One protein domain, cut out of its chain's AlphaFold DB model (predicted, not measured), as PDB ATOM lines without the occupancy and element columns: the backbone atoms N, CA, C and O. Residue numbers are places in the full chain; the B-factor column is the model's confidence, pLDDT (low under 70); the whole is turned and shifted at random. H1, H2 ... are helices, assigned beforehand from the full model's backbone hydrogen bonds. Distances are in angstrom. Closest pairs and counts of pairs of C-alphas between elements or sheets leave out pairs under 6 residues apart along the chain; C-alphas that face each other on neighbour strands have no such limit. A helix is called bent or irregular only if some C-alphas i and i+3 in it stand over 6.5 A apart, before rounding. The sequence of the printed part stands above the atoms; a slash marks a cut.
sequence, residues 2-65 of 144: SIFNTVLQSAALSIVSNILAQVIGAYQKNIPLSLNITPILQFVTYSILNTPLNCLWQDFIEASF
ATOM      1  N   SER A   2      48.566 -19.126 -29.538       84.50
ATOM      2  CA  SER A   2      47.906 -19.023 -28.229       84.50
ATOM      3  C   SER A   2      46.430 -19.410 -28.370       84.50
ATOM      4  O   SER A   2      45.798 -18.986 -29.340       84.50
ATOM      5  N   ILE A   3      45.889 -20.177 -27.416       88.31
ATOM      6  CA  ILE A   3      44.473 -20.599 -27.371       88.31
ATOM      7  C   ILE A   3      43.541 -19.393 -27.552       88.31
ATOM      8  O   ILE A   3      42.530 -19.486 -28.239       88.31
ATOM      9  N   PHE A   4      43.925 -18.231 -27.017       90.62
ATOM     10  CA  PHE A   4      43.177 -16.986 -27.177       90.62
ATOM     11  C   PHE A   4      42.967 -16.589 -28.647       90.62
ATOM     12  O   PHE A   4      41.856 -16.250 -29.048       90.62
ATOM     13  N   ASN A   5      44.012 -16.685 -29.474       92.12
ATOM     14  CA  ASN A   5      43.917 -16.340 -30.893       92.12
ATOM     15  C   ASN A   5      43.008 -17.324 -31.633       92.12
ATOM     16  O   ASN A   5      42.227 -16.913 -32.487       92.12
ATOM     17  N   THR A   6      43.073 -18.607 -31.276       92.56
ATOM     18  CA  THR A   6      42.204 -19.643 -31.841       92.56
ATOM     19  C   THR A   6      40.741 -19.414 -31.457       92.56
ATOM     20  O   THR A   6      39.861 -19.521 -32.308       92.56
ATOM     21  N   VAL A   7      40.470 -19.025 -30.208       94.75
ATOM     22  CA  VAL A   7      39.123 -18.655 -29.744       94.75
ATOM     23  C   VAL A   7      38.590 -17.453 -30.518       94.75
ATOM     24  O   VAL A   7      37.456 -17.491 -30.990       94.75
ATOM     25  N   LEU A   8      39.405 -16.411 -30.702       94.81
ATOM     26  CA  LEU A   8      39.002 -15.213 -31.439       94.81
ATOM     27  C   LEU A   8      38.692 -15.526 -32.910       94.81
ATOM     28  O   LEU A   8      37.661 -15.100 -33.431       94.81
ATOM     29  N   GLN A   9      39.549 -16.308 -33.569       94.75
ATOM     30  CA  GLN A   9      39.339 -16.753 -34.950       94.75
ATOM     31  C   GLN A   9      38.080 -17.620 -35.085       94.75
ATOM     32  O   GLN A   9      37.287 -17.415 -36.002       94.75
ATOM     33  N   SER A  10      37.859 -18.546 -34.149       94.94
ATOM     34  CA  SER A  10      36.665 -19.399 -34.100       94.94
ATOM     35  C   SER A  10      35.385 -18.582 -33.904       94.94
ATOM     36  O   SER A  10      34.395 -18.796 -34.605       94.94
ATOM     37  N   ALA A  11      35.405 -17.593 -33.008       95.88
ATOM     38  CA  ALA A  11      34.278 -16.691 -32.799       95.88
ATOM     39  C   ALA A  11      33.966 -15.876 -34.065       95.88
ATOM     40  O   ALA A  11      32.810 -15.817 -34.481       95.88
ATOM     41  N   ALA A  12      34.985 -15.312 -34.720       96.88
ATOM     42  CA  ALA A  12      34.809 -14.582 -35.974       96.88
ATOM     43  C   ALA A  12      34.207 -15.474 -37.073       96.88
ATOM     44  O   ALA A  12      33.246 -15.082 -37.738       96.88
ATOM     45  N   LEU A  13      34.713 -16.702 -37.219       96.12
ATOM     46  CA  LEU A  13      34.193 -17.668 -38.184       96.12
ATOM     47  C   LEU A  13      32.734 -18.045 -37.882       96.12
ATOM     48  O   LEU A  13      31.926 -18.157 -38.801       96.12
ATOM     49  N   SER A  14      32.378 -18.179 -36.604       96.19
ATOM     50  CA  SER A  14      31.013 -18.472 -36.148       96.19
ATOM     51  C   SER A  14      30.019 -17.365 -36.512       96.19
ATOM     52  O   SER A  14      28.916 -17.660 -36.985       96.19
ATOM     53  N   ILE A  15      30.426 -16.094 -36.378       96.94
ATOM     54  CA  ILE A  15      29.629 -14.928 -36.799       96.94
ATOM     55  C   ILE A  15      29.383 -14.982 -38.302       96.94
ATOM     56  O   ILE A  15      28.233 -14.950 -38.741       96.94
ATOM     57  N   VAL A  16      30.457 -15.091 -39.088       97.50
ATOM     58  CA  VAL A  16      30.378 -15.107 -40.555       97.50
ATOM     59  C   VAL A  16      29.521 -16.278 -41.032       97.50
ATOM     60  O   VAL A  16      28.636 -16.093 -41.865       97.50
ATOM     61  N   SER A  17      29.721 -17.465 -40.456       96.44
ATOM     62  CA  SER A  17      28.948 -18.665 -40.775       96.44
ATOM     63  C   SER A  17      27.457 -18.491 -40.469       96.44
ATOM     64  O   SER A  17      26.621 -18.830 -41.305       96.44
ATOM     65  N   ASN A  18      27.103 -17.898 -39.324       96.06
ATOM     66  CA  ASN A  18      25.701 -17.650 -38.982       96.06
ATOM     67  C   ASN A  18      25.036 -16.611 -39.882       96.06
ATOM     68  O   ASN A  18      23.887 -16.800 -40.275       96.06
ATOM     69  N   ILE A  19      25.734 -15.523 -40.211       96.69
ATOM     70  CA  ILE A  19      25.221 -14.516 -41.150       96.69
ATOM     71  C   ILE A  19      24.983 -15.171 -42.510       96.69
ATOM     72  O   ILE A  19      23.901 -15.031 -43.077       96.69
ATOM     73  N   LEU A  20      25.954 -15.943 -43.002       96.88
ATOM     74  CA  LEU A  20      25.837 -16.644 -44.274       96.88
ATOM     75  C   LEU A  20      24.666 -17.638 -44.272       96.88
ATOM     76  O   LEU A  20      23.903 -17.677 -45.233       96.88
ATOM     77  N   ALA A  21      24.468 -18.387 -43.184       95.19
ATOM     78  CA  ALA A  21      23.332 -19.295 -43.038       95.19
ATOM     79  C   ALA A  21      21.985 -18.560 -43.125       95.19
ATOM     80  O   ALA A  21      21.052 -19.040 -43.768       95.19
ATOM     81  N   GLN A  22      21.883 -17.372 -42.522       95.75
ATOM     82  CA  GLN A  22      20.676 -16.549 -42.602       95.75
ATOM     83  C   GLN A  22      20.459 -15.965 -44.004       95.75
ATOM     84  O   GLN A  22      19.327 -15.951 -44.479       95.75
ATOM     85  N   VAL A  23      21.529 -15.558 -44.694       96.44
ATOM     86  CA  VAL A  23      21.474 -15.092 -46.091       96.44
ATOM     87  C   VAL A  23      20.996 -16.202 -47.022       96.44
ATOM     88  O   VAL A  23      20.041 -16.003 -47.771       96.44
ATOM     89  N   ILE A  24      21.608 -17.388 -46.944       96.06
ATOM     90  CA  ILE A  24      21.204 -18.555 -47.740       96.06
ATOM     91  C   ILE A  24      19.751 -18.927 -47.424       96.06
ATOM     92  O   ILE A  24      18.968 -19.182 -48.336       96.06
ATOM     93  N   GLY A  25      19.363 -18.906 -46.147       95.12
ATOM     94  CA  GLY A  25      17.992 -19.192 -45.728       95.12
ATOM     95  C   GLY A  25      16.967 -18.190 -46.269       95.12
ATOM     96  O   GLY A  25      15.877 -18.598 -46.670       95.12
ATOM     97  N   ALA A  26      17.301 -16.897 -46.311       95.44
ATOM     98  CA  ALA A  26      16.445 -15.862 -46.890       95.44
ATOM     99  C   ALA A  26      16.309 -16.030 -48.410       95.44
ATOM    100  O   ALA A  26      15.198 -15.976 -48.937       95.44
ATOM    101  N   TYR A  27      17.422 -16.332 -49.087       95.50
ATOM    102  CA  TYR A  27      17.450 -16.618 -50.520       95.50
ATOM    103  C   TYR A  27      16.582 -17.832 -50.879       95.50
ATOM    104  O   TYR A  27      15.706 -17.730 -51.731       95.50
ATOM    105  N   GLN A  28      16.746 -18.958 -50.175       96.38
ATOM    106  CA  GLN A  28      15.962 -20.179 -50.412       96.38
ATOM    107  C   GLN A  28      14.455 -19.981 -50.197       96.38
ATOM    108  O   GLN A  28      13.647 -20.644 -50.846       96.38
ATOM    109  N   LYS A  29      14.064 -19.087 -49.283       95.25
ATOM    110  CA  LYS A  29      12.660 -18.826 -48.937       95.25
ATOM    111  C   LYS A  29      12.038 -17.664 -49.716       95.25
ATOM    112  O   LYS A  29      10.855 -17.408 -49.522       95.25
ATOM    113  N   ASN A  30      12.795 -16.981 -50.580       93.62
ATOM    114  CA  ASN A  30      12.360 -15.778 -51.304       93.62
ATOM    115  C   ASN A  30      11.759 -14.695 -50.382       93.62
ATOM    116  O   ASN A  30      10.778 -14.039 -50.726       93.62
ATOM    117  N   ILE A  31      12.343 -14.518 -49.194       92.94
ATOM    118  CA  ILE A  31      11.937 -13.495 -48.217       92.94
ATOM    119  C   ILE A  31      13.010 -12.404 -48.110       92.94
ATOM    120  O   ILE A  31      14.185 -12.682 -48.366       92.94
ATOM    121  N   PRO A  32      12.656 -11.171 -47.703       91.25
ATOM    122  CA  PRO A  32      13.647 -10.133 -47.449       91.25
ATOM    123  C   PRO A  32      14.639 -10.561 -46.358       91.25
ATOM    124  O   PRO A  32      14.270 -11.210 -45.375       91.25
ATOM    125  N   LEU A  33      15.907 -10.174 -46.525       92.06
ATOM    126  CA  LEU A  33      16.962 -10.467 -45.558       92.06
ATOM    127  C   LEU A  33      16.685  -9.739 -44.236       92.06
ATOM    128  O   LEU A  33      16.798  -8.518 -44.152       92.06
ATOM    129  N   SER A  34      16.368 -10.506 -43.194       91.69
ATOM    130  CA  SER A  34      16.241 -10.019 -41.820       91.69
ATOM    131  C   SER A  34      17.246 -10.753 -40.941       91.69
ATOM    132  O   SER A  34      17.134 -11.962 -40.733       91.69
ATOM    133  N   LEU A  35      18.260 -10.029 -40.462       92.19
ATOM    134  CA  LEU A  35      19.294 -10.603 -39.607       92.19
ATOM    135  C   LEU A  35      18.779 -10.736 -38.173       92.19
ATOM    136  O   LEU A  35      18.541  -9.751 -37.476       92.19
ATOM    137  N   ASN A  36      18.669 -11.975 -37.713       93.75
ATOM    138  CA  ASN A  36      18.429 -12.300 -36.323       93.75
ATOM    139  C   ASN A  36      19.767 -12.394 -35.579       93.75
ATOM    140  O   ASN A  36      20.585 -13.286 -35.821       93.75
ATOM    141  N   ILE A  37      19.966 -11.475 -34.636       94.75
ATOM    142  CA  ILE A  37      21.179 -11.398 -33.813       94.75
ATOM    143  C   ILE A  37      21.212 -12.492 -32.742       94.75
ATOM    144  O   ILE A  37      22.284 -12.931 -32.334       94.75
ATOM    145  N   THR A  38      20.049 -12.998 -32.331       94.25
ATOM    146  CA  THR A  38      19.937 -14.042 -31.307       94.25
ATOM    147  C   THR A  38      20.762 -15.290 -31.649       94.25
ATOM    148  O   THR A  38      21.651 -15.622 -30.869       94.25
ATOM    149  N   PRO A  39      20.558 -15.983 -32.791       92.31
ATOM    150  CA  PRO A  39      21.369 -17.150 -33.133       92.31
ATOM    151  C   PRO A  39      22.854 -16.798 -33.280       92.31
ATOM    152  O   PRO A  39      23.688 -17.579 -32.835       92.31
ATOM    153  N   ILE A  40      23.195 -15.613 -33.800       94.88
ATOM    154  CA  ILE A  40      24.593 -15.167 -33.917       94.88
ATOM    155  C   ILE A  40      25.262 -15.170 -32.539       94.88
ATOM    156  O   ILE A  40      26.297 -15.810 -32.366       94.88
ATOM    157  N   LEU A  41      24.651 -14.529 -31.539       94.56
ATOM    158  CA  LEU A  41      25.190 -14.504 -30.178       94.56
ATOM    159  C   LEU A  41      25.280 -15.907 -29.577       94.56
ATOM    160  O   LEU A  41      26.303 -16.256 -29.000       94.56
ATOM    161  N   GLN A  42      24.254 -16.740 -29.767       94.06
ATOM    162  CA  GLN A  42      24.237 -18.099 -29.223       94.06
ATOM    163  C   GLN A  42      25.387 -18.956 -29.766       94.06
ATOM    164  O   GLN A  42      26.058 -19.653 -29.002       94.06
ATOM    165  N   PHE A  43      25.638 -18.892 -31.073       93.44
ATOM    166  CA  PHE A  43      26.722 -19.636 -31.709       93.44
ATOM    167  C   PHE A  43      28.103 -19.054 -31.402       93.44
ATOM    168  O   PHE A  43      29.057 -19.818 -31.281       93.44
ATOM    169  N   VAL A  44      28.226 -17.739 -31.206       96.00
ATOM    170  CA  VAL A  44      29.475 -17.123 -30.732       96.00
ATOM    171  C   VAL A  44      29.794 -17.561 -29.309       96.00
ATOM    172  O   VAL A  44      30.913 -18.001 -29.051       96.00
ATOM    173  N   THR A  45      28.822 -17.505 -28.397       94.38
ATOM    174  CA  THR A  45      28.991 -17.991 -27.022       94.38
ATOM    175  C   THR A  45      29.374 -19.465 -27.017       94.38
ATOM    176  O   THR A  45      30.323 -19.844 -26.335       94.38
ATOM    177  N   TYR A  46      28.701 -20.289 -27.826       94.00
ATOM    178  CA  TYR A  46      29.080 -21.688 -27.991       94.00
ATOM    179  C   TYR A  46      30.521 -21.838 -28.494       94.00
ATOM    180  O   TYR A  46      31.284 -22.587 -27.895       94.00
ATOM    181  N   SER A  47      30.930 -21.115 -29.539       93.31
ATOM    182  CA  SER A  47      32.295 -21.181 -30.070       93.31
ATOM    183  C   SER A  47      33.338 -20.788 -29.027       93.31
ATOM    184  O   SER A  47      34.343 -21.482 -28.890       93.31
ATOM    185  N   ILE A  48      33.100 -19.724 -28.260       94.31
ATOM    186  CA  ILE A  48      34.017 -19.276 -27.204       94.31
ATOM    187  C   ILE A  48      34.162 -20.339 -26.114       94.31
ATOM    188  O   ILE A  48      35.276 -20.598 -25.670       94.31
ATOM    189  N   LEU A  49      33.059 -20.974 -25.712       92.94
ATOM    190  CA  LEU A  49      33.085 -22.016 -24.689       92.94
ATOM    191  C   LEU A  49      33.687 -23.320 -25.213       92.94
ATOM    192  O   LEU A  49      34.483 -23.930 -24.520       92.94
ATOM    193  N   ASN A  50      33.347 -23.741 -26.429       92.06
ATOM    194  CA  ASN A  50      33.723 -25.053 -26.953       92.06
ATOM    195  C   ASN A  50      35.154 -25.102 -27.504       92.06
ATOM    196  O   ASN A  50      35.807 -26.142 -27.463       92.06
ATOM    197  N   THR A  51      35.666 -23.988 -28.036       92.88
ATOM    198  CA  THR A  51      36.995 -23.959 -28.676       92.88
ATOM    199  C   THR A  51      38.123 -24.344 -27.712       92.88
ATOM    200  O   THR A  51      38.918 -25.203 -28.084       92.88
ATOM    201  N   PRO A  52      38.191 -23.817 -26.471       91.44
ATOM    202  CA  PRO A  52      39.203 -24.234 -25.505       91.44
ATOM    203  C   PRO A  52      39.133 -25.725 -25.171       91.44
ATOM    204  O   PRO A  52      40.175 -26.373 -25.119       91.44
ATOM    205  N   LEU A  53      37.929 -26.289 -24.998       90.81
ATOM    206  CA  LEU A  53      37.774 -27.724 -24.732       90.81
ATOM    207  C   LEU A  53      38.314 -28.570 -25.892       90.81
ATOM    208  O   LEU A  53      39.061 -29.517 -25.655       90.81
ATOM    209  N   ASN A  54      38.014 -28.191 -27.138       91.50
ATOM    210  CA  ASN A  54      38.556 -28.881 -28.311       91.50
ATOM    211  C   ASN A  54      40.077 -28.747 -28.419       91.50
ATOM    212  O   ASN A  54      40.733 -29.716 -28.790       91.50
ATOM    213  N   CYS A  55      40.646 -27.580 -28.098       91.62
ATOM    214  CA  CYS A  55      42.099 -27.401 -28.078       91.62
ATOM    215  C   CYS A  55      42.754 -28.335 -27.056       91.62
ATOM    216  O   CYS A  55      43.684 -29.049 -27.407       91.62
ATOM    217  N   LEU A  56      42.222 -28.401 -25.830       91.69
ATOM    218  CA  LEU A  56      42.746 -29.291 -24.788       91.69
ATOM    219  C   LEU A  56      42.651 -30.770 -25.183       91.69
ATOM    220  O   LEU A  56      43.585 -31.531 -24.946       91.69
ATOM    221  N   TRP A  57      41.542 -31.176 -25.806       92.12
ATOM    222  CA  TRP A  57      41.375 -32.535 -26.324       92.12
ATOM    223  C   TRP A  57      42.391 -32.859 -27.426       92.12
ATOM    224  O   TRP A  57      43.048 -33.899 -27.379       92.12
ATOM    225  N   GLN A  58      42.574 -31.949 -28.385       90.88
ATOM    226  CA  GLN A  58      43.559 -32.105 -29.457       90.88
ATOM    227  C   GLN A  58      44.988 -32.167 -28.910       90.88
ATOM    228  O   GLN A  58      45.756 -33.028 -29.335       90.88
ATOM    229  N   ASP A  59      45.330 -31.322 -27.936       91.50
ATOM    230  CA  ASP A  59      46.642 -31.325 -27.285       91.50
ATOM    231  C   ASP A  59      46.888 -32.650 -26.542       91.50
ATOM    232  O   ASP A  59      47.966 -33.238 -26.653       91.50
ATOM    233  N   PHE A  60      45.877 -33.172 -25.841       91.81
ATOM    234  CA  PHE A  60      45.941 -34.469 -25.160       91.81
ATOM    235  C   PHE A  60      46.162 -35.635 -26.136       91.81
ATOM    236  O   PHE A  60      47.016 -36.501 -25.913       91.81
ATOM    237  N   ILE A  61      45.422 -35.656 -27.245       91.62
ATOM    238  CA  ILE A  61      45.569 -36.680 -28.282       91.62
ATOM    239  C   ILE A  61      46.921 -36.556 -28.997       91.62
ATOM    240  O   ILE A  61      47.557 -37.572 -29.294       91.62
ATOM    241  N   GLU A  62      47.393 -35.339 -29.278       91.06
ATOM    242  CA  GLU A  62      48.699 -35.110 -29.903       91.06
ATOM    243  C   GLU A  62      49.842 -35.560 -28.988       91.06
ATOM    244  O   GLU A  62      50.780 -36.188 -29.478       91.06
ATOM    245  N   ALA A  63      49.731 -35.329 -27.677       89.25
ATOM    246  CA  ALA A  63      50.685 -35.826 -26.689       89.25
ATOM    247  C   ALA A  63      50.694 -37.364 -26.606       89.25
ATOM    248  O   ALA A  63      51.759 -37.965 -26.486       89.25
ATOM    249  N   SER A  64      49.524 -37.999 -26.709       89.81
ATOM    250  CA  SER A  64      49.387 -39.461 -26.626       89.81
ATOM    251  C   SER A  64      49.852 -40.181 -27.898       89.81
ATOM    252  O   SER A  64      50.447 -41.254 -27.827       89.81
ATOM    253  N   PHE A  65      49.606 -39.596 -29.074       89.69
ATOM    254  CA  PHE A  65      49.875 -40.221 -30.373       89.69
ATOM    255  C   PHE A  65      50.594 -39.264 -31.332       89.69
ATOM    256  O   PHE A  65      50.022 -38.904 -32.349       89.69
TER     257      PHE A  65
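This is residues 2 to 65 of the 144 residues of the protein "Integral membrane protein" of Venturia nashicola (UniProt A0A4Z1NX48). This is a long helical hairpin: the bent helix H2 folds back beside H1, its first arm H2a at a slant to H1, while its second arm H2b turns away past the beginning of H1 and sticks out with residues 57 to 64. The printed part has 64 residues, with two named helices, H1 then H2, and no named strand; the class is all helix. It is loose, with a radius of gyration of the C-alphas of 15.4 A, and spans 50 by 20 by 15 A.

Start with H2, residues 37 to 64, assigned as one helix by its hydrogen bonds but bent, with C-alphas 49 and 52 6.6 A apart. Its arms H2a, residues 37 to 49, and H2b, residues 52 to 64, stand at a shallow tilt of 32 degrees, only just short of steep. H1, residues 3 to 29, touches H2a with its residues 7 to 19 alone; the closest C-alphas, of Ala 11 and Val 44, are 5.2 A apart. These two form a helical hairpin, running opposite ways at a shallow tilt of 30 degrees. H1 and H2b only just touch, with 3 pairs of C-alphas within 8 A, through residues 3 to 7 and 52 to 55; the closest C-alphas are those of Ile 3 and Pro 52, at 6.7 A. They run opposite ways at a steep tilt of 60 degrees. In H1, H2a and H2b every O i to N i+4 pair is within hydrogen-bond range.

Find C-alpha 37 at (21.179, -11.398, -33.813); from there H2a runs 18.4 A to C-alpha 49. H2b, also 18.4 A long, ends at C-alpha 64, at (49.387, -39.461, -26.626). H1 begins at C-alpha 3, at (44.473, -20.599, -27.371), and runs 38.5 A to C-alpha 29.

Look at Pro 32 and Ser 64 for the two C-alphas farthest apart, at 50.7 A. The link from H1 to H2 is short, with 7 residues. Residues 57 to 65 stand free. The printed part has no cut, its mean pLDDT is 93.5, and no printed residue is under 70.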